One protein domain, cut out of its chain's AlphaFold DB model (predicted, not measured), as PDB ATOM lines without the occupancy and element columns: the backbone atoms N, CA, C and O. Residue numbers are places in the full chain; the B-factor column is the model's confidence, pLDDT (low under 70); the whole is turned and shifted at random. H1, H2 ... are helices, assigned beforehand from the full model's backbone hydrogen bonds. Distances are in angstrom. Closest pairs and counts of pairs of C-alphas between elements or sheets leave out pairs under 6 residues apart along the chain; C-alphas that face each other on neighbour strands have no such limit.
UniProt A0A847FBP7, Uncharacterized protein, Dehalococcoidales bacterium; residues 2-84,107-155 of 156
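AT A GLANCE: This is residues 2 to 84 and 107 to 155 of the 156 residues of an uncharacterized protein of Dehalococcoidales bacterium (UniProt A0A847FBP7). A small body of three helices, H1, H2 and H4, trails a long arm: H1 and H4 run opposite ways, nearly parallel in line, with H2 set steeply to both. The last residues of H4, 77 to 84, stick out of the body, while H5 starts near H4 and runs on into the arm, residues 120 to 155, which turns a corner between H5 and H6 and makes most of the length. The printed part has 132 residues, with six named helices in the order H1 to H6 and no named strand, the class all helix. It is only just extended, close to loose, with a radius of gyration of the C-alphas of 21.2 A, and only just flat, spanning 70 by 47 by 22 A.

HOW THE PARTS SIT: The longest helix is H4, residues 56 to 84. H1, residues 2 to 16, touches it at a shallow tilt of 9 degrees, opposite ways; their closest C-alphas, of Leu 16 and Gly 58, are 6.3 A apart. H2, residues 29 to 41, touches H4 with residues 36 to 41 alone, at a steep tilt of 49 degrees, the same way; the closest C-alphas, of Val 40 and Gly 69, are 4.0 A apart. H2 also touches H1, at a steep tilt of 51 degrees, opposite ways, with the C-alphas of Ser 13 and Val 33 closest at 4.8 A. The packing is mostly crossed, but only just: one of these three pairs is at a shallow tilt. H3, residues 50 to 53, is close to H4 but not clearly touching, with the C-alphas of Thr 50 and Gln 59 closest at 6.9 A. H5, residues 107 to 130, is also close to H4 but not clearly touching, with the C-alphas of Leu 71 and Leu 111 closest at 7.7 A. H6, residues 133 to 153, is apart from H4 and from H5. Each O i to N i+4 pair is within hydrogen-bond range in H1, H2, H4 and H5, and 16 of 17 are in H6; H3 is too short for such a pair.

IN THESE COORDINATES: H4 is 42.2 A long, from C-alpha 56 at (159.736, 125.196, 130.339) to C-alpha 84 at (135.725, 125.903, 165.066). H5 measures 34.0 A, H6 30.9 A, H1 21.0 A, H2 18.1 A and H3 5.6 A. H1 begins at C-alpha 2, (145.217, 137.383, 153.025), and H6 ends at C-alpha 153, (133.842, 79.311, 124.113).

THE WHOLE: The two farthest C-alphas, of Thr 3 and His 155, are 70.4 A apart. Residues 85 to 106 are not printed, and C-alphas 84 and 107 are 18.6 A apart across this cut. The link from H1 to H2 is long, with 12 residues. Mean pLDDT of the printed part is 80.4; it is under 70 at residues 19, 23 to 26, 107, 132 to 140 and 149 to 155.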
ATOM      1  N   PHE A   2     145.760 136.668 154.196       82.06
ATOM      2  CA  PHE A   2     145.217 137.383 153.025       82.06
ATOM      3  C   PHE A   2     146.270 138.227 152.282       82.06
ATOM      4  O   PHE A   2     146.425 138.102 151.075       82.06
ATOM      5  N   THR A   3     147.067 139.016 153.009       86.19
ATOM      6  CA  THR A   3     148.148 139.822 152.413       86.19
ATOM      7  C   THR A   3     149.209 138.960 151.731       86.19
ATOM      8  O   THR A   3     149.633 139.271 150.628       86.19
ATOM      9  N   THR A   4     149.616 137.856 152.364       85.88
ATOM     10  CA  THR A   4     150.593 136.908 151.806       85.88
ATOM     11  C   THR A   4     150.078 136.292 150.509       85.88
ATOM     12  O   THR A   4     150.823 136.196 149.543       85.88
ATOM     13  N   PHE A   5     148.796 135.930 150.481       86.06
ATOM     14  CA  PHE A   5     148.123 135.386 149.309       86.06
ATOM     15  C   PHE A   5     148.083 136.400 148.158       86.06
ATOM     16  O   PHE A   5     148.473 136.088 147.039       86.06
ATOM     17  N   LEU A   6     147.692 137.643 148.452       89.19
ATOM     18  CA  LEU A   6     147.626 138.717 147.461       89.19
ATOM     19  C   LEU A   6     149.011 139.030 146.874       89.19
ATOM     20  O   LEU A   6     149.153 139.135 145.659       89.19
ATOM     21  N   VAL A   7     150.039 139.115 147.723       90.31
ATOM     22  CA  VAL A   7     151.429 139.311 147.284       90.31
ATOM     23  C   VAL A   7     151.896 138.147 146.412       90.31
ATOM     24  O   VAL A   7     152.511 138.386 145.378       90.31
ATOM     25  N   LEU A   8     151.580 136.905 146.782       90.12
ATOM     26  CA  LEU A   8     151.962 135.728 146.006       90.12
ATOM     27  C   LEU A   8     151.310 135.721 144.614       90.12
ATOM     28  O   LEU A   8     152.003 135.465 143.635       90.12
ATOM     29  N   CYS A   9     150.025 136.070 144.506       90.19
ATOM     30  CA  CYS A   9     149.336 136.191 143.217       90.19
ATOM     31  C   CYS A   9     149.903 137.321 142.344       90.19
ATOM     32  O   CYS A   9     150.044 137.156 141.137       90.19
ATOM     33  N   LEU A  10     150.248 138.471 142.935       90.62
ATOM     34  CA  LEU A  10     150.854 139.577 142.186       90.62
ATOM     35  C   LEU A  10     152.270 139.239 141.714       90.62
ATOM     36  O   LEU A  10     152.610 139.499 140.562       90.62
ATOM     37  N   LEU A  11     153.088 138.636 142.581       90.44
ATOM     38  CA  LEU A  11     154.430 138.187 142.217       90.44
ATOM     39  C   LEU A  11     154.377 137.086 141.159       90.44
ATOM     40  O   LEU A  11     155.130 137.151 140.195       90.44
ATOM     41  N   GLY A  12     153.471 136.118 141.298       87.75
ATOM     42  CA  GLY A  12     153.264 135.072 140.300       87.75
ATOM     43  C   GLY A  12     152.855 135.651 138.951       87.75
ATOM     44  O   GLY A  12     153.470 135.335 137.940       87.75
ATOM     45  N   SER A  13     151.900 136.583 138.933       88.81
ATOM     46  CA  SER A  13     151.491 137.270 137.708       88.81
ATOM     47  C   SER A  13     152.638 138.040 137.054       88.81
ATOM     48  O   SER A  13     152.810 137.939 135.842       88.81
ATOM     49  N   LEU A  14     153.451 138.761 137.837       87.69
ATOM     50  CA  LEU A  14     154.634 139.454 137.324       87.69
ATOM     51  C   LEU A  14     155.638 138.474 136.723       87.69
ATOM     52  O   LEU A  14     156.128 138.733 135.631       87.69
ATOM     53  N   VAL A  15     155.907 137.358 137.409       87.19
ATOM     54  CA  VAL A  15     156.817 136.298 136.953       87.19
ATOM     55  C   VAL A  15     156.344 135.684 135.635       87.19
ATOM     56  O   VAL A  15     157.151 135.502 134.727       87.19
ATOM     57  N   LEU A  16     155.041 135.421 135.503       84.75
ATOM     58  CA  LEU A  16     154.451 134.880 134.278       84.75
ATOM     59  C   LEU A  16     154.474 135.883 133.115       84.75
ATOM     60  O   LEU A  16     154.529 135.461 131.967       84.75
ATOM     61  N   LEU A  17     154.457 137.187 133.401       82.81
ATOM     62  CA  LEU A  17     154.543 138.243 132.390       82.81
ATOM     63  C   LEU A  17     155.968 138.420 131.824       82.81
ATOM     64  O   LEU A  17     156.152 139.144 130.846       82.81
ATOM     65  N   LEU A  18     156.999 137.813 132.434       80.69
ATOM     66  CA  LEU A  18     158.358 137.907 131.900       80.69
ATOM     67  C   LEU A  18     158.484 137.144 130.571       80.69
ATOM     68  O   LEU A  18     158.013 136.011 130.467       80.69
ATOM     69  N   PRO A  19     159.258 137.668 129.599       68.81
ATOM     70  CA  PRO A  19     159.480 137.014 128.303       68.81
ATOM     71  C   PRO A  19     160.230 135.675 128.413       68.81
ATOM     72  O   PRO A  19     160.271 134.907 127.464       68.81
ATOM     73  N   VAL A  20     160.819 135.370 129.575       75.19
ATOM     74  CA  VAL A  20     161.413 134.055 129.871       75.19
ATOM     75  C   VAL A  20     160.333 132.976 130.033       75.19
ATOM     76  O   VAL A  20     160.618 131.796 129.843       75.19
ATOM     77  N   SER A  21     159.107 133.368 130.385       73.50
ATOM     78  CA  SER A  21     157.998 132.481 130.742       73.50
ATOM     79  C   SER A  21     157.084 132.130 129.559       73.50
ATOM     80  O   SER A  21     156.377 131.127 129.634       73.50
ATOM     81  N   THR A  22     157.106 132.901 128.468       73.81
ATOM     82  CA  THR A  22     156.167 132.767 127.335       73.81
ATOM     83  C   THR A  22     156.900 132.459 126.029       73.81
ATOM     84  O   THR A  22     157.956 133.027 125.758       73.81
ATOM     85  N   THR A  23     156.357 131.537 125.231       68.12
ATOM     86  CA  THR A  23     156.919 131.096 123.937       68.12
ATOM     87  C   THR A  23     156.497 131.964 122.748       68.12
ATOM     88  O   THR A  23     157.294 132.135 121.829       68.12
ATOM     89  N   ASN A  24     155.279 132.516 122.752       61.19
ATOM     90  CA  ASN A  24     154.741 133.390 121.698       61.19
ATOM     91  C   ASN A  24     154.501 134.825 122.206       61.19
ATOM     92  O   ASN A  24     154.757 135.118 123.372       61.19
ATOM     93  N   GLU A  25     154.084 135.735 121.315       60.12
ATOM     94  CA  GLU A  25     153.831 137.152 121.618       60.12
ATOM     95  C   GLU A  25     153.130 137.369 122.969       60.12
ATOM     96  O   GLU A  25     152.218 136.636 123.341       60.12
ATOM     97  N   SER A  26     153.602 138.398 123.684       63.78
ATOM     98  CA  SER A  26     153.171 138.854 125.010       63.78
ATOM     99  C   SER A  26     151.764 138.401 125.422       63.78
ATOM    100  O   SER A  26     150.773 138.884 124.874       63.78
ATOM    101  N   ILE A  27     151.673 137.560 126.457       73.56
ATOM    102  CA  ILE A  27     150.391 137.229 127.092       73.56
ATOM    103  C   ILE A  27     149.687 138.498 127.585       73.56
ATOM    104  O   ILE A  27     150.329 139.465 128.016       73.56
ATOM    105  N   GLY A  28     148.354 138.493 127.556       81.31
ATOM    106  CA  GLY A  28     147.563 139.553 128.163       81.31
ATOM    107  C   GLY A  28     147.829 139.629 129.668       81.31
ATOM    108  O   GLY A  28     147.880 138.612 130.358       81.31
ATOM    109  N   ILE A  29     147.952 140.845 130.211       83.81
ATOM    110  CA  ILE A  29     148.145 141.060 131.659       83.81
ATOM    111  C   ILE A  29     147.014 140.389 132.457       83.81
ATOM    112  O   ILE A  29     147.251 139.814 133.517       83.81
ATOM    113  N   ILE A  30     145.785 140.429 131.932       87.31
ATOM    114  CA  ILE A  30     144.620 139.814 132.573       87.31
ATOM    115  C   ILE A  30     144.737 138.286 132.632       87.31
ATOM    116  O   ILE A  30     144.424 137.696 133.666       87.31
ATOM    117  N   ASP A  31     145.270 137.660 131.583       86.88
ATOM    118  CA  ASP A  31     145.439 136.209 131.501       86.88
ATOM    119  C   ASP A  31     146.569 135.742 132.422       86.88
ATOM    120  O   ASP A  31     146.447 134.712 133.087       86.88
ATOM    121  N   ALA A  32     147.638 136.539 132.540       87.06
ATOM    122  CA  ALA A  32     148.729 136.301 133.483       87.06
ATOM    123  C   ALA A  32     148.241 136.352 134.941       87.06
ATOM    124  O   ALA A  32     148.562 135.473 135.744       87.06
ATOM    125  N   VAL A  33     147.440 137.370 135.286       89.44
ATOM    126  CA  VAL A  33     146.832 137.499 136.620       89.44
ATOM    127  C   VAL A  33     145.887 136.333 136.884       89.44
ATOM    128  O   VAL A  33     145.972 135.710 137.942       89.44
ATOM    129  N   PHE A  34     145.017 136.000 135.929       90.56
ATOM    130  CA  PHE A  34     144.063 134.907 136.081       90.56
ATOM    131  C   PHE A  34     144.768 133.561 136.272       90.56
ATOM    132  O   PHE A  34     144.450 132.827 137.207       90.56
ATOM    133  N   THR A  35     145.770 133.269 135.441       90.31
ATOM    134  CA  THR A  35     146.569 132.040 135.531       90.31
ATOM    135  C   THR A  35     147.288 131.964 136.873       90.31
ATOM    136  O   THR A  35     147.225 130.935 137.543       90.31
ATOM    137  N   SER A  36     147.899 133.062 137.332       90.88
ATOM    138  CA  SER A  36     148.557 133.084 138.638       90.88
ATOM    139  C   SER A  36     147.575 132.870 139.790       90.88
ATOM    140  O   SER A  36     147.883 132.111 140.704       90.88
ATOM    141  N   VAL A  37     146.410 133.523 139.780       91.75
ATOM    142  CA  VAL A  37     145.401 133.361 140.840       91.75
ATOM    143  C   VAL A  37     144.841 131.941 140.835       91.75
ATOM    144  O   VAL A  37     144.711 131.338 141.894       91.75
ATOM    145  N   SER A  38     144.559 131.383 139.658       92.25
ATOM    146  CA  SER A  38     144.076 130.010 139.491       92.25
ATOM    147  C   SER A  38     145.084 128.979 140.005       92.25
ATOM    148  O   SER A  38     144.721 128.082 140.768       92.25
ATOM    149  N   ALA A  39     146.365 129.151 139.660       91.25
ATOM    150  CA  ALA A  39     147.452 128.299 140.131       91.25
ATOM    151  C   ALA A  39     147.601 128.361 141.659       91.25
ATOM    152  O   ALA A  39     147.627 127.325 142.315       91.25
ATOM    153  N   VAL A  40     147.616 129.564 142.245       90.88
ATOM    154  CA  VAL A  40     147.751 129.744 143.701       90.88
ATOM    155  C   VAL A  40     146.499 129.266 144.458       90.88
ATOM    156  O   VAL A  40     146.608 128.719 145.555       90.88
ATOM    157  N   CYS A  41     145.300 129.425 143.894       88.69
ATOM    158  CA  CYS A  41     144.067 128.854 144.448       88.69
ATOM    159  C   CYS A  41     143.936 127.342 144.204       88.69
ATOM    160  O   CYS A  41     143.012 126.733 144.741       88.69
ATOM    161  N   VAL A  42     144.802 126.744 143.380       87.81
ATOM    162  CA  VAL A  42     144.729 125.335 142.964       87.81
ATOM    163  C   VAL A  42     143.345 124.985 142.380       87.81
ATOM    164  O   VAL A  42     142.794 123.917 142.626       87.81
ATOM    165  N   THR A  43     142.738 125.903 141.619       89.25
ATOM    166  CA  THR A  43     141.406 125.687 141.013       89.25
ATOM    167  C   THR A  43     141.473 124.934 139.690       89.25
ATOM    168  O   THR A  43     140.469 124.370 139.263       89.25
ATOM    169  N   GLY A  44     142.634 124.935 139.027       82.06
ATOM    170  CA  GLY A  44     142.842 124.248 137.749       82.06
ATOM    171  C   GLY A  44     142.172 124.929 136.552       82.06
ATOM    172  O   GLY A  44     142.004 124.302 135.511       82.06
ATOM    173  N   LEU A  45     141.780 126.201 136.680       86.31
ATOM    174  CA  LEU A  45     141.234 126.978 135.567       86.31
ATOM    175  C   LEU A  45     142.378 127.502 134.696       86.31
ATOM    176  O   LEU A  45     143.273 128.189 135.191       86.31
ATOM    177  N   ILE A  46     142.335 127.187 133.407       83.88
ATOM    178  CA  ILE A  46     143.375 127.519 132.433       83.88
ATOM    179  C   ILE A  46     142.733 128.367 131.327       83.88
ATOM    180  O   ILE A  46     141.679 128.001 130.814       83.88
ATOM    181  N   VAL A  47     143.340 129.514 131.003       84.12
ATOM    182  CA  VAL A  47     142.870 130.439 129.944       84.12
ATOM    183  C   VAL A  47     143.706 130.315 128.667       84.12
ATOM    184  O   VAL A  47     143.191 130.540 127.578       84.12
ATOM    185  N   LEU A  48     144.975 129.931 128.810       78.19
ATOM    186  CA  LEU A  48     145.969 129.759 127.747       78.19
ATOM    187  C   LEU A  48     146.517 128.334 127.804       78.19
ATOM    188  O   LEU A  48     146.668 127.796 128.900       78.19
ATOM    189  N   ASP A  49     146.856 127.728 126.671       78.00
ATOM    190  CA  ASP A  49     147.346 126.352 126.643       78.00
ATOM    191  C   ASP A  49     148.742 126.265 127.273       78.00
ATOM    192  O   ASP A  49     149.762 126.503 126.627       78.00
ATOM    193  N   THR A  50     148.807 125.840 128.539       77.62
ATOM    194  CA  THR A  50     150.050 125.674 129.311       77.62
ATOM    195  C   THR A  50     151.197 124.966 128.564       77.62
ATOM    196  O   THR A  50     152.336 125.428 128.667       77.62
ATOM    197  N   PRO A  51     150.966 123.867 127.809       70.62
ATOM    198  CA  PRO A  51     152.044 123.194 127.083       70.62
ATOM    199  C   PRO A  51     152.541 123.938 125.832       70.62
ATOM    200  O   PRO A  51     153.671 123.686 125.418       70.62
ATOM    201  N   ASN A  52     151.739 124.827 125.238       73.50
ATOM    202  CA  ASN A  52     152.055 125.498 123.970       73.50
ATOM    203  C   ASN A  52     152.482 126.964 124.165       73.50
ATOM    204  O   ASN A  52     153.379 127.444 123.468       73.50
ATOM    205  N   ASP A  53     151.875 127.653 125.133       78.50
ATOM    206  CA  ASP A  53     152.013 129.100 125.343       78.50
ATOM    207  C   ASP A  53     153.074 129.469 126.391       78.50
ATOM    208  O   ASP A  53     153.556 130.605 126.429       78.50
ATOM    209  N   PHE A  54     153.475 128.510 127.230       82.50
ATOM    210  CA  PHE A  54     154.498 128.717 128.252       82.50
ATOM    211  C   PHE A  54     155.770 127.940 127.940       82.50
ATOM    212  O   PHE A  54     155.747 126.773 127.547       82.50
ATOM    213  N   THR A  55     156.909 128.586 128.190       86.12
ATOM    214  CA  THR A  55     158.215 127.927 128.140       86.12
ATOM    215  C   THR A  55     158.337 126.913 129.279       86.12
ATOM    216  O   THR A  55     157.585 126.945 130.256       86.12
ATOM    217  N   PHE A  56     159.364 126.065 129.220       84.88
ATOM    218  CA  PHE A  56     159.736 125.196 130.339       84.88
ATOM    219  C   PHE A  56     159.842 125.958 131.676       84.88
ATOM    220  O   PHE A  56     159.381 125.479 132.710       84.88
ATOM    221  N   TRP A  57     160.400 127.175 131.656       84.69
ATOM    222  CA  TRP A  57     160.508 128.019 132.848       84.69
ATOM    223  C   TRP A  57     159.148 128.520 133.331       84.69
ATOM    224  O   TRP A  57     158.896 128.514 134.534       84.69
ATOM    225  N   GLY A  58     158.251 128.895 132.416       85.00
ATOM    226  CA  GLY A  58     156.890 129.296 132.770       85.00
ATOM    227  C   GLY A  58     156.084 128.167 133.402       85.00
ATOM    228  O   GLY A  58     155.456 128.357 134.442       85.00
ATOM    229  N   GLN A  59     156.186 126.962 132.841       87.88
ATOM    230  CA  GLN A  59     155.576 125.759 133.410       87.88
ATOM    231  C   GLN A  59     156.118 125.466 134.815       87.88
ATOM    232  O   GLN A  59     155.344 125.180 135.730       87.88
ATOM    233  N   LEU A  60     157.431 125.613 135.020       89.19
ATOM    234  CA  LEU A  60     158.048 125.459 136.336       89.19
ATOM    235  C   LEU A  60     157.520 126.491 137.347       89.19
ATOM    236  O   LEU A  60     157.234 126.139 138.490       89.19
ATOM    237  N   PHE A  61     157.346 127.753 136.944       89.44
ATOM    238  CA  PHE A  61     156.773 128.777 137.820       89.44
ATOM    239  C   PHE A  61     155.316 128.489 138.182       89.44
ATOM    240  O   PHE A  61     154.944 128.658 139.343       89.44
ATOM    241  N   ILE A  62     154.510 127.999 137.240       89.56
ATOM    242  CA  ILE A  62     153.126 127.584 137.509       89.56
ATOM    243  C   ILE A  62     153.097 126.443 138.534       89.56
ATOM    244  O   ILE A  62     152.341 126.521 139.501       89.56
ATOM    245  N   LEU A  63     153.961 125.432 138.392       89.62
ATOM    246  CA  LEU A  63     154.083 124.346 139.373       89.62
ATOM    247  C   LEU A  63     154.476 124.865 140.763       89.62
ATOM    248  O   LEU A  63     153.889 124.466 141.768       89.62
ATOM    249  N   LEU A  64     155.415 125.812 140.837       89.81
ATOM    250  CA  LEU A  64     155.790 126.442 142.105       89.81
ATOM    251  C   LEU A  64     154.629 127.229 142.727       89.81
ATOM    252  O   LEU A  64     154.435 127.168 143.942       89.81
ATOM    253  N   LEU A  65     153.839 127.942 141.922       90.75
ATOM    254  CA  LEU A  65     152.655 128.659 142.397       90.75
ATOM    255  C   LEU A  65     151.589 127.701 142.936       90.75
ATOM    256  O   LEU A  65     151.008 127.993 143.978       90.75
ATOM    257  N   ILE A  66     151.386 126.549 142.290       89.81
ATOM    258  CA  ILE A  66     150.487 125.488 142.772       89.81
ATOM    259  C   ILE A  66     150.975 124.941 144.117       89.81
ATOM    260  O   ILE A  66     150.193 124.851 145.065       89.81
ATOM    261  N   GLN A  67     152.272 124.647 144.245       89.00
ATOM    262  CA  GLN A  67     152.838 124.119 145.486       89.00
ATOM    263  C   GLN A  67     152.713 125.123 146.643       89.00
ATOM    264  O   GLN A  67     152.287 124.772 147.747       89.00
ATOM    265  N   LEU A  68     153.060 126.392 146.399       88.44
ATOM    266  CA  LEU A  68     152.948 127.463 147.394       88.44
ATOM    267  C   LEU A  68     151.482 127.771 147.736       88.44
ATOM    268  O   LEU A  68     151.155 128.014 148.900       88.44
ATOM    269  N   GLY A  69     150.595 127.708 146.744       86.19
ATOM    270  CA  GLY A  69     149.152 127.848 146.895       86.19
ATOM    271  C   GLY A  69     148.523 126.757 147.759       86.19
ATOM    272  O   GLY A  69     147.788 127.052 148.708       86.19
ATOM    273  N   GLY A  70     148.896 125.499 147.515       84.81
ATOM    274  CA  GLY A  70     148.448 124.343 148.292       84.81
ATOM    275  C   GLY A  70     148.812 124.446 149.777       84.81
ATOM    276  O   GLY A  70     147.983 124.158 150.646       84.81
ATOM    277  N   LEU A  71     150.011 124.953 150.096       83.44
ATOM    278  CA  LEU A  71     150.406 125.249 151.480       83.44
ATOM    279  C   LEU A  71     149.551 126.366 152.106       83.44
ATOM    280  O   LEU A  71     149.232 126.319 153.298       83.44
ATOM    281  N   GLY A  72     149.141 127.356 151.310       82.81
ATOM    282  CA  GLY A  72     148.249 128.434 151.737       82.81
ATOM    283  C   GLY A  72     146.861 127.934 152.151       82.81
ATOM    284  O   GLY A  72     146.385 128.276 153.237       82.81
ATOM    285  N   ILE A  73     146.234 127.082 151.334       81.75
ATOM    286  CA  ILE A  73     144.904 126.504 151.611       81.75
ATOM    287  C   ILE A  73     144.932 125.632 152.869       81.75
ATOM    288  O   ILE A  73     144.027 125.721 153.707       81.75
ATOM    289  N   MET A  74     145.990 124.840 153.047       81.50
ATOM    290  CA  MET A  74     146.214 124.046 154.259       81.50
ATOM    291  C   MET A  74     146.236 124.929 155.509       81.50
ATOM    292  O   MET A  74     145.526 124.650 156.474       81.50
ATOM    293  N   SER A  75     146.983 126.039 155.474       81.81
ATOM    294  CA  SER A  75     147.065 126.977 156.599       81.81
ATOM    295  C   SER A  75     145.702 127.585 156.950       81.81
ATOM    296  O   SER A  75     145.325 127.607 158.125       81.81
ATOM    297  N   ILE A  76     144.927 128.014 155.946       82.75
ATOM    298  CA  ILE A  76     143.563 128.537 156.149       82.75
ATOM    299  C   ILE A  76     142.677 127.470 156.792       82.75
ATOM    300  O   ILE A  76     141.973 127.753 157.760       82.75
ATOM    301  N   THR A  77     142.742 126.242 156.280       82.75
ATOM    302  CA  THR A  77     141.944 125.110 156.759       82.75
ATOM    303  C   THR A  77     142.273 124.773 158.212       82.75
ATOM    304  O   THR A  77     141.364 124.657 159.031       82.75
ATOM    305  N   THR A  78     143.557 124.698 158.581       79.56
ATOM    306  CA  THR A  78     143.980 124.449 159.967       79.56
ATOM    307  C   THR A  78     143.493 125.543 160.912       79.56
ATOM    308  O   THR A  78     142.966 125.232 161.979       79.56
ATOM    309  N   VAL A  79     143.608 126.819 160.527       80.50
ATOM    310  CA  VAL A  79     143.101 127.936 161.341       80.50
ATOM    311  C   VAL A  79     141.576 127.875 161.465       80.50
ATOM    312  O   VAL A  79     141.050 128.056 162.562       80.50
ATOM    313  N   ALA A  80     140.857 127.572 160.383       82.50
ATOM    314  CA  ALA A  80     139.401 127.438 160.396       82.50
ATOM    315  C   ALA A  80     138.940 126.296 161.318       82.50
ATOM    316  O   ALA A  80     138.074 126.505 162.171       82.50
ATOM    317  N   ILE A  81     139.565 125.118 161.209       81.81
ATOM    318  CA  ILE A  81     139.307 123.965 162.082       81.81
ATOM    319  C   ILE A  81     139.642 124.311 163.534       81.81
ATOM    320  O   ILE A  81     138.849 124.012 164.423       81.81
ATOM    321  N   TYR A  82     140.767 124.979 163.793       78.12
ATOM    322  CA  TYR A  82     141.162 125.382 165.142       78.12
ATOM    323  C   TYR A  82     140.163 126.359 165.773       78.12
ATOM    324  O   TYR A  82     139.760 126.177 166.921       78.12
ATOM    325  N   VAL A  83     139.706 127.368 165.025       77.56
ATOM    326  CA  VAL A  83     138.689 128.324 165.492       77.56
ATOM    327  C   VAL A  83     137.357 127.616 165.760       77.56
ATOM    328  O   VAL A  83     136.709 127.892 166.771       77.56
ATOM    329  N   MET A  84     136.957 126.677 164.900       77.31
ATOM    330  CA  MET A  84     135.725 125.903 165.066       77.31
ATOM    331  C   MET A  84     135.809 124.927 166.254       77.31
ATOM    332  O   MET A  84     134.881 124.852 167.059       77.31
ATOM    333  N   LEU A 107     154.205 122.091 163.609       67.31
ATOM    334  CA  LEU A 107     153.896 122.834 162.378       67.31
ATOM    335  C   LEU A 107     154.906 122.560 161.253       67.31
ATOM    336  O   LEU A 107     154.512 122.280 160.119       67.31
ATOM    337  N   PHE A 108     156.207 122.603 161.557       73.44
ATOM    338  CA  PHE A 108     157.252 122.320 160.566       73.44
ATOM    339  C   PHE A 108     157.248 120.852 160.124       73.44
ATOM    340  O   PHE A 108     157.458 120.572 158.943       73.44
ATOM    341  N   ASN A 109     156.952 119.917 161.033       77.62
ATOM    342  CA  ASN A 109     156.802 118.506 160.685       77.62
ATOM    343  C   ASN A 109     155.577 118.263 159.793       77.62
ATOM    344  O   ASN A 109     155.685 117.526 158.816       77.62
ATOM    345  N   SER A 110     154.440 118.909 160.070       77.06
ATOM    346  CA  SER A 110     153.251 118.829 159.216       77.06
ATOM    347  C   SER A 110     153.529 119.369 157.812       77.06
ATOM    348  O   SER A 110     153.226 118.688 156.836       77.06
ATOM    349  N   LEU A 111     154.172 120.538 157.698       75.94
ATOM    350  CA  LEU A 111     154.561 121.113 156.404       75.94
ATOM    351  C   LEU A 111     155.499 120.181 155.625       75.94
ATOM    352  O   LEU A 111     155.286 119.951 154.437       75.94
ATOM    353  N   LYS A 112     156.507 119.603 156.292       82.19
ATOM    354  CA  LYS A 112     157.438 118.655 155.664       82.19
ATOM    355  C   LYS A 112     156.716 117.408 155.149       82.19
ATOM    356  O   LYS A 112     156.974 116.990 154.026       82.19
ATOM    357  N   THR A 113     155.811 116.837 155.941       83.94
ATOM    358  CA  THR A 113     155.016 115.667 155.538       83.94
ATOM    359  C   THR A 113     154.154 115.973 154.320       83.94
ATOM    360  O   THR A 113     154.136 115.177 153.389       83.94
ATOM    361  N   ILE A 114     153.492 117.132 154.300       84.25
ATOM    362  CA  ILE A 114     152.669 117.569 153.166       84.25
ATOM    363  C   ILE A 114     153.517 117.684 151.905       84.25
ATOM    364  O   ILE A 114     153.163 117.107 150.889       84.25
ATOM    365  N   ILE A 115     154.654 118.381 151.979       85.69
ATOM    366  CA  ILE A 115     155.544 118.561 150.828       85.69
ATOM    367  C   ILE A 115     156.005 117.201 150.294       85.69
ATOM    368  O   ILE A 115     155.882 116.942 149.102       85.69
ATOM    369  N   VAL A 116     156.487 116.312 151.168       87.06
ATOM    370  CA  VAL A 116     156.945 114.975 150.760       87.06
ATOM    371  C   VAL A 116     155.807 114.168 150.141       87.06
ATOM    372  O   VAL A 116     156.016 113.546 149.102       87.06
ATOM    373  N   PHE A 117     154.615 114.199 150.741       88.12
ATOM    374  CA  PHE A 117     153.433 113.504 150.238       88.12
ATOM    375  C   PHE A 117     152.993 114.035 148.868       88.12
ATOM    376  O   PHE A 117     152.783 113.244 147.955       88.12
ATOM    377  N   THR A 118     152.908 115.357 148.694       87.69
ATOM    378  CA  THR A 118     152.557 115.978 147.410       87.69
ATOM    379  C   THR A 118     153.575 115.614 146.338       87.69
ATOM    380  O   THR A 118     153.179 115.101 145.300       87.69
ATOM    381  N   PHE A 119     154.877 115.754 146.609       86.44
ATOM    382  CA  PHE A 119     155.909 115.388 145.636       86.44
ATOM    383  C   PHE A 119     155.905 113.894 145.296       86.44
ATOM    384  O   PHE A 119     156.131 113.534 144.145       86.44
ATOM    385  N   THR A 120     155.638 113.006 146.261       89.56
ATOM    386  CA  THR A 120     155.513 111.569 145.956       89.56
ATOM    387  C   THR A 120     154.268 111.275 145.130       89.56
ATOM    388  O   THR A 120     154.356 110.508 144.176       89.56
ATOM    389  N   ALA A 121     153.133 111.902 145.441       88.44
ATOM    390  CA  ALA A 121     151.911 111.762 144.657       88.44
ATOM    391  C   ALA A 121     152.085 112.295 143.224       88.44
ATOM    392  O   ALA A 121     151.715 111.611 142.270       88.44
ATOM    393  N   GLU A 122     152.710 113.463 143.059       86.62
ATOM    394  CA  GLU A 122     153.052 114.042 141.756       86.62
ATOM    395  C   GLU A 122     154.010 113.147 140.976       86.62
ATOM    396  O   GLU A 122     153.792 112.910 139.794       86.62
ATOM    397  N   PHE A 123     155.033 112.595 141.630       87.56
ATOM    398  CA  PHE A 123     155.996 111.706 140.984       87.56
ATOM    399  C   PHE A 123     155.350 110.398 140.513       87.56
ATOM    400  O   PHE A 123     155.604 109.951 139.395       87.56
ATOM    401  N   ILE A 124     154.472 109.804 141.327       89.31
ATOM    402  CA  ILE A 124     153.694 108.619 140.942       89.31
ATOM    403  C   ILE A 124     152.750 108.956 139.782       89.31
ATOM    404  O   ILE A 124     152.663 108.189 138.824       89.31
ATOM    405  N   GLY A 125     152.072 110.107 139.836       84.19
ATOM    406  CA  GLY A 125     151.204 110.585 138.762       84.19
ATOM    407  C   GLY A 125     151.965 110.816 137.456       84.19
ATOM    408  O   GLY A 125     151.535 110.350 136.402       84.19
ATOM    409  N   ALA A 126     153.132 111.458 137.529       84.31
ATOM    410  CA  ALA A 126     154.014 111.697 136.396       84.31
ATOM    411  C   ALA A 126     154.539 110.385 135.801       84.31
ATOM    412  O   ALA A 126     154.513 110.228 134.586       84.31
ATOM    413  N   LEU A 127     154.946 109.417 136.629       84.75
ATOM    414  CA  LEU A 127     155.352 108.086 136.169       84.75
ATOM    415  C   LEU A 127     154.204 107.334 135.495       84.75
ATOM    416  O   LEU A 127     154.401 106.768 134.425       84.75
ATOM    417  N   SER A 128     153.014 107.355 136.099       81.19
ATOM    418  CA  SER A 128     151.815 106.705 135.559       81.19
ATOM    419  C   SER A 128     151.426 107.289 134.198       81.19
ATOM    420  O   SER A 128     151.147 106.547 133.259       81.19
ATOM    421  N   LEU A 129     151.484 108.617 134.057       77.44
ATOM    422  CA  LEU A 129     151.198 109.304 132.797       77.44
ATOM    423  C   LEU A 129     152.335 109.168 131.772       77.44
ATOM    424  O   LEU A 129     152.083 109.196 130.569       77.44
ATOM    425  N   SER A 130     153.576 109.011 132.236       75.50
ATOM    426  CA  SER A 130     154.749 108.775 131.393       75.50
ATOM    427  C   SER A 130     154.818 107.342 130.858       75.50
ATOM    428  O   SER A 130     155.654 107.080 129.989       75.50
ATOM    429  N   VAL A 131     153.971 106.417 131.333       78.81
ATOM    430  CA  VAL A 131     153.790 105.129 130.656       78.81
ATOM    431  C   VAL A 131     153.287 105.436 129.242       78.81
ATOM    432  O   VAL A 131     152.243 106.077 129.096       78.81
ATOM    433  N   PRO A 132     154.019 105.036 128.188       69.31
ATOM    434  CA  PRO A 132     153.681 105.430 126.830       69.31
ATOM    435  C   PRO A 132     152.264 104.961 126.496       69.31
ATOM    436  O   PRO A 132     151.914 103.799 126.710       69.31
ATOM    437  N   LYS A 133     151.448 105.872 125.948       61.28
ATOM    438  CA  LYS A 133     150.062 105.605 125.510       61.28
ATOM    439  C   LYS A 133     149.963 104.388 124.577       61.28
ATOM    440  O   LYS A 133     148.935 103.722 124.544       61.28
ATOM    441  N   GLU A 134     151.051 104.055 123.887       60.84
ATOM    442  CA  GLU A 134     151.220 102.855 123.063       60.84
ATOM    443  C   GLU A 134     151.017 101.551 123.854       60.84
ATOM    444  O   GLU A 134     150.368 100.632 123.363       60.84
ATOM    445  N   ILE A 135     151.479 101.483 125.108       63.09
ATOM    446  CA  ILE A 135     151.271 100.315 125.974       63.09
ATOM    447  C   ILE A 135     149.800 100.230 126.404       63.09
ATOM    448  O   ILE A 135     149.228  99.146 126.365       63.09
ATOM    449  N   GLN A 136     149.135 101.345 126.729       62.41
ATOM    450  CA  GLN A 136     147.702 101.321 127.078       62.41
ATOM    451  C   GLN A 136     146.809 100.859 125.915       62.41
ATOM    452  O   GLN A 136     145.879 100.088 126.143       62.41
ATOM    453  N   ILE A 137     147.118 101.267 124.679       65.94
ATOM    454  CA  ILE A 137     146.388 100.841 123.469       65.94
ATOM    455  C   ILE A 137     146.603  99.343 123.191       65.94
ATOM    456  O   ILE A 137     145.668  98.637 122.820       65.94
ATOM    457  N   ILE A 138     147.819  98.829 123.407       69.62
ATOM    458  CA  ILE A 138     148.109  97.395 123.259       69.62
ATOM    459  C   ILE A 138     147.380  96.578 124.337       69.62
ATOM    460  O   ILE A 138     146.820  95.530 124.028       69.62
ATOM    461  N   TYR A 139     147.322  97.056 125.584       68.19
ATOM    462  CA  TYR A 139     146.598  96.374 126.661       68.19
ATOM    463  C   TYR A 139     145.077  96.360 126.447       68.19
ATOM    464  O   TYR A 139     144.458  95.322 126.679       68.19
ATOM    465  N   SER A 140     144.470  97.459 125.972       68.69
ATOM    466  CA  SER A 140     143.040  97.457 125.628       68.69
ATOM    467  C   SER A 140     142.758  96.524 124.448       68.69
ATOM    468  O   SER A 140     141.848  95.708 124.525       68.69
ATOM    469  N   GLY A 141     143.598  96.559 123.406       74.81
ATOM    470  CA  GLY A 141     143.454  95.684 122.242       74.81
ATOM    471  C   GLY A 141     143.614  94.195 122.569       74.81
ATOM    472  O   GLY A 141     142.888  93.368 122.027       74.81
ATOM    473  N   ILE A 142     144.523  93.829 123.479       76.62
ATOM    474  CA  ILE A 142     144.672  92.438 123.936       76.62
ATOM    475  C   ILE A 142     143.472  92.011 124.791       76.62
ATOM    476  O   ILE A 142     142.978  90.901 124.601       76.62
ATOM    477  N   ASN A 143     142.976  92.868 125.690       76.25
ATOM    478  CA  ASN A 143     141.794  92.548 126.494       76.25
ATOM    479  C   ASN A 143     140.545  92.352 125.629       76.25
ATOM    480  O   ASN A 143     139.848  91.367 125.838       76.25
ATOM    481  N   ASP A 144     140.320  93.182 124.609       77.38
ATOM    482  CA  ASP A 144     139.189  93.017 123.682       77.38
ATOM    483  C   ASP A 144     139.263  91.689 122.906       77.38
ATOM    484  O   ASP A 144     138.248  91.035 122.664       77.38
ATOM    485  N   ILE A 145     140.471  91.239 122.538       75.44
ATOM    486  CA  ILE A 145     140.675  89.948 121.859       75.44
ATOM    487  C   ILE A 145     140.412  88.773 122.810       75.44
ATOM    488  O   ILE A 145     139.849  87.757 122.393       75.44
ATOM    489  N   LEU A 146     140.817  88.886 124.076       71.00
ATOM    490  CA  LEU A 146     140.596  87.849 125.084       71.00
ATOM    491  C   LEU A 146     139.119  87.753 125.494       71.00
ATOM    492  O   LEU A 146     138.603  86.639 125.608       71.00
ATOM    493  N   ASP A 147     138.426  88.886 125.617       72.12
ATOM    494  CA  ASP A 147     136.989  88.938 125.905       72.12
ATOM    495  C   ASP A 147     136.182  88.354 124.738       72.12
ATOM    496  O   ASP A 147     135.356  87.459 124.927       72.12
ATOM    497  N   ASN A 148     136.521  88.732 123.500       72.62
ATOM    498  CA  ASN A 148     135.901  88.169 122.304       72.62
ATOM    499  C   ASN A 148     136.098  86.643 122.231       72.62
ATOM    500  O   ASN A 148     135.146  85.893 122.026       72.62
ATOM    501  N   LYS A 149     137.308  86.142 122.504       64.88
ATOM    502  CA  LYS A 149     137.595  84.698 122.487       64.88
ATOM    503  C   LYS A 149     136.869  83.918 123.590       64.88
ATOM    504  O   LYS A 149     136.514  82.766 123.361       64.88
ATOM    505  N   SER A 150     136.617  84.522 124.751       61.16
ATOM    506  CA  SER A 150     135.821  83.897 125.816       61.16
ATOM    507  C   SER A 150     134.331  83.779 125.461       61.16
ATOM    508  O   SER A 150     133.710  82.774 125.805       61.16
ATOM    509  N   SER A 151     133.788  84.726 124.685       60.53
ATOM    510  CA  SER A 151     132.393  84.699 124.222       60.53
ATOM    511  C   SER A 151     132.108  83.581 123.205       60.53
ATOM    512  O   SER A 151     131.011  83.026 123.182       60.53
ATOM    513  N   PHE A 152     133.120  83.184 122.423       60.59
ATOM    514  CA  PHE A 152     133.039  82.052 121.494       60.59
ATOM    515  C   PHE A 152     133.119  80.681 122.179       60.59
ATOM    516  O   PHE A 152     132.641  79.707 121.617       60.59
ATOM    517  N   VAL A 153     133.706  80.586 123.378       61.56
ATOM    518  CA  VAL A 153     133.842  79.311 124.113       61.56
ATOM    519  C   VAL A 153     132.618  79.022 124.997       61.56
ATOM    520  O   VAL A 153     132.378  77.878 125.358       61.56
ATOM    521  N   SER A 154     131.805  80.031 125.326       59.28
ATOM    522  CA  SER A 154     130.589  79.884 126.147       59.28
ATOM    523  C   SER A 154     129.310  79.521 125.370       59.28
ATOM    524  O   SER A 154     128.216  79.581 125.934       59.28
ATOM    525  N   HIS A 155     129.415  79.208 124.076       58.25
ATOM    526  CA  HIS A 155     128.272  78.870 123.213       58.25
ATOM    527  C   HIS A 155     128.302  77.450 122.625       58.25
ATOM    528  O   HIS A 155     127.419  77.130 121.830       58.25
TER     529      HIS A 155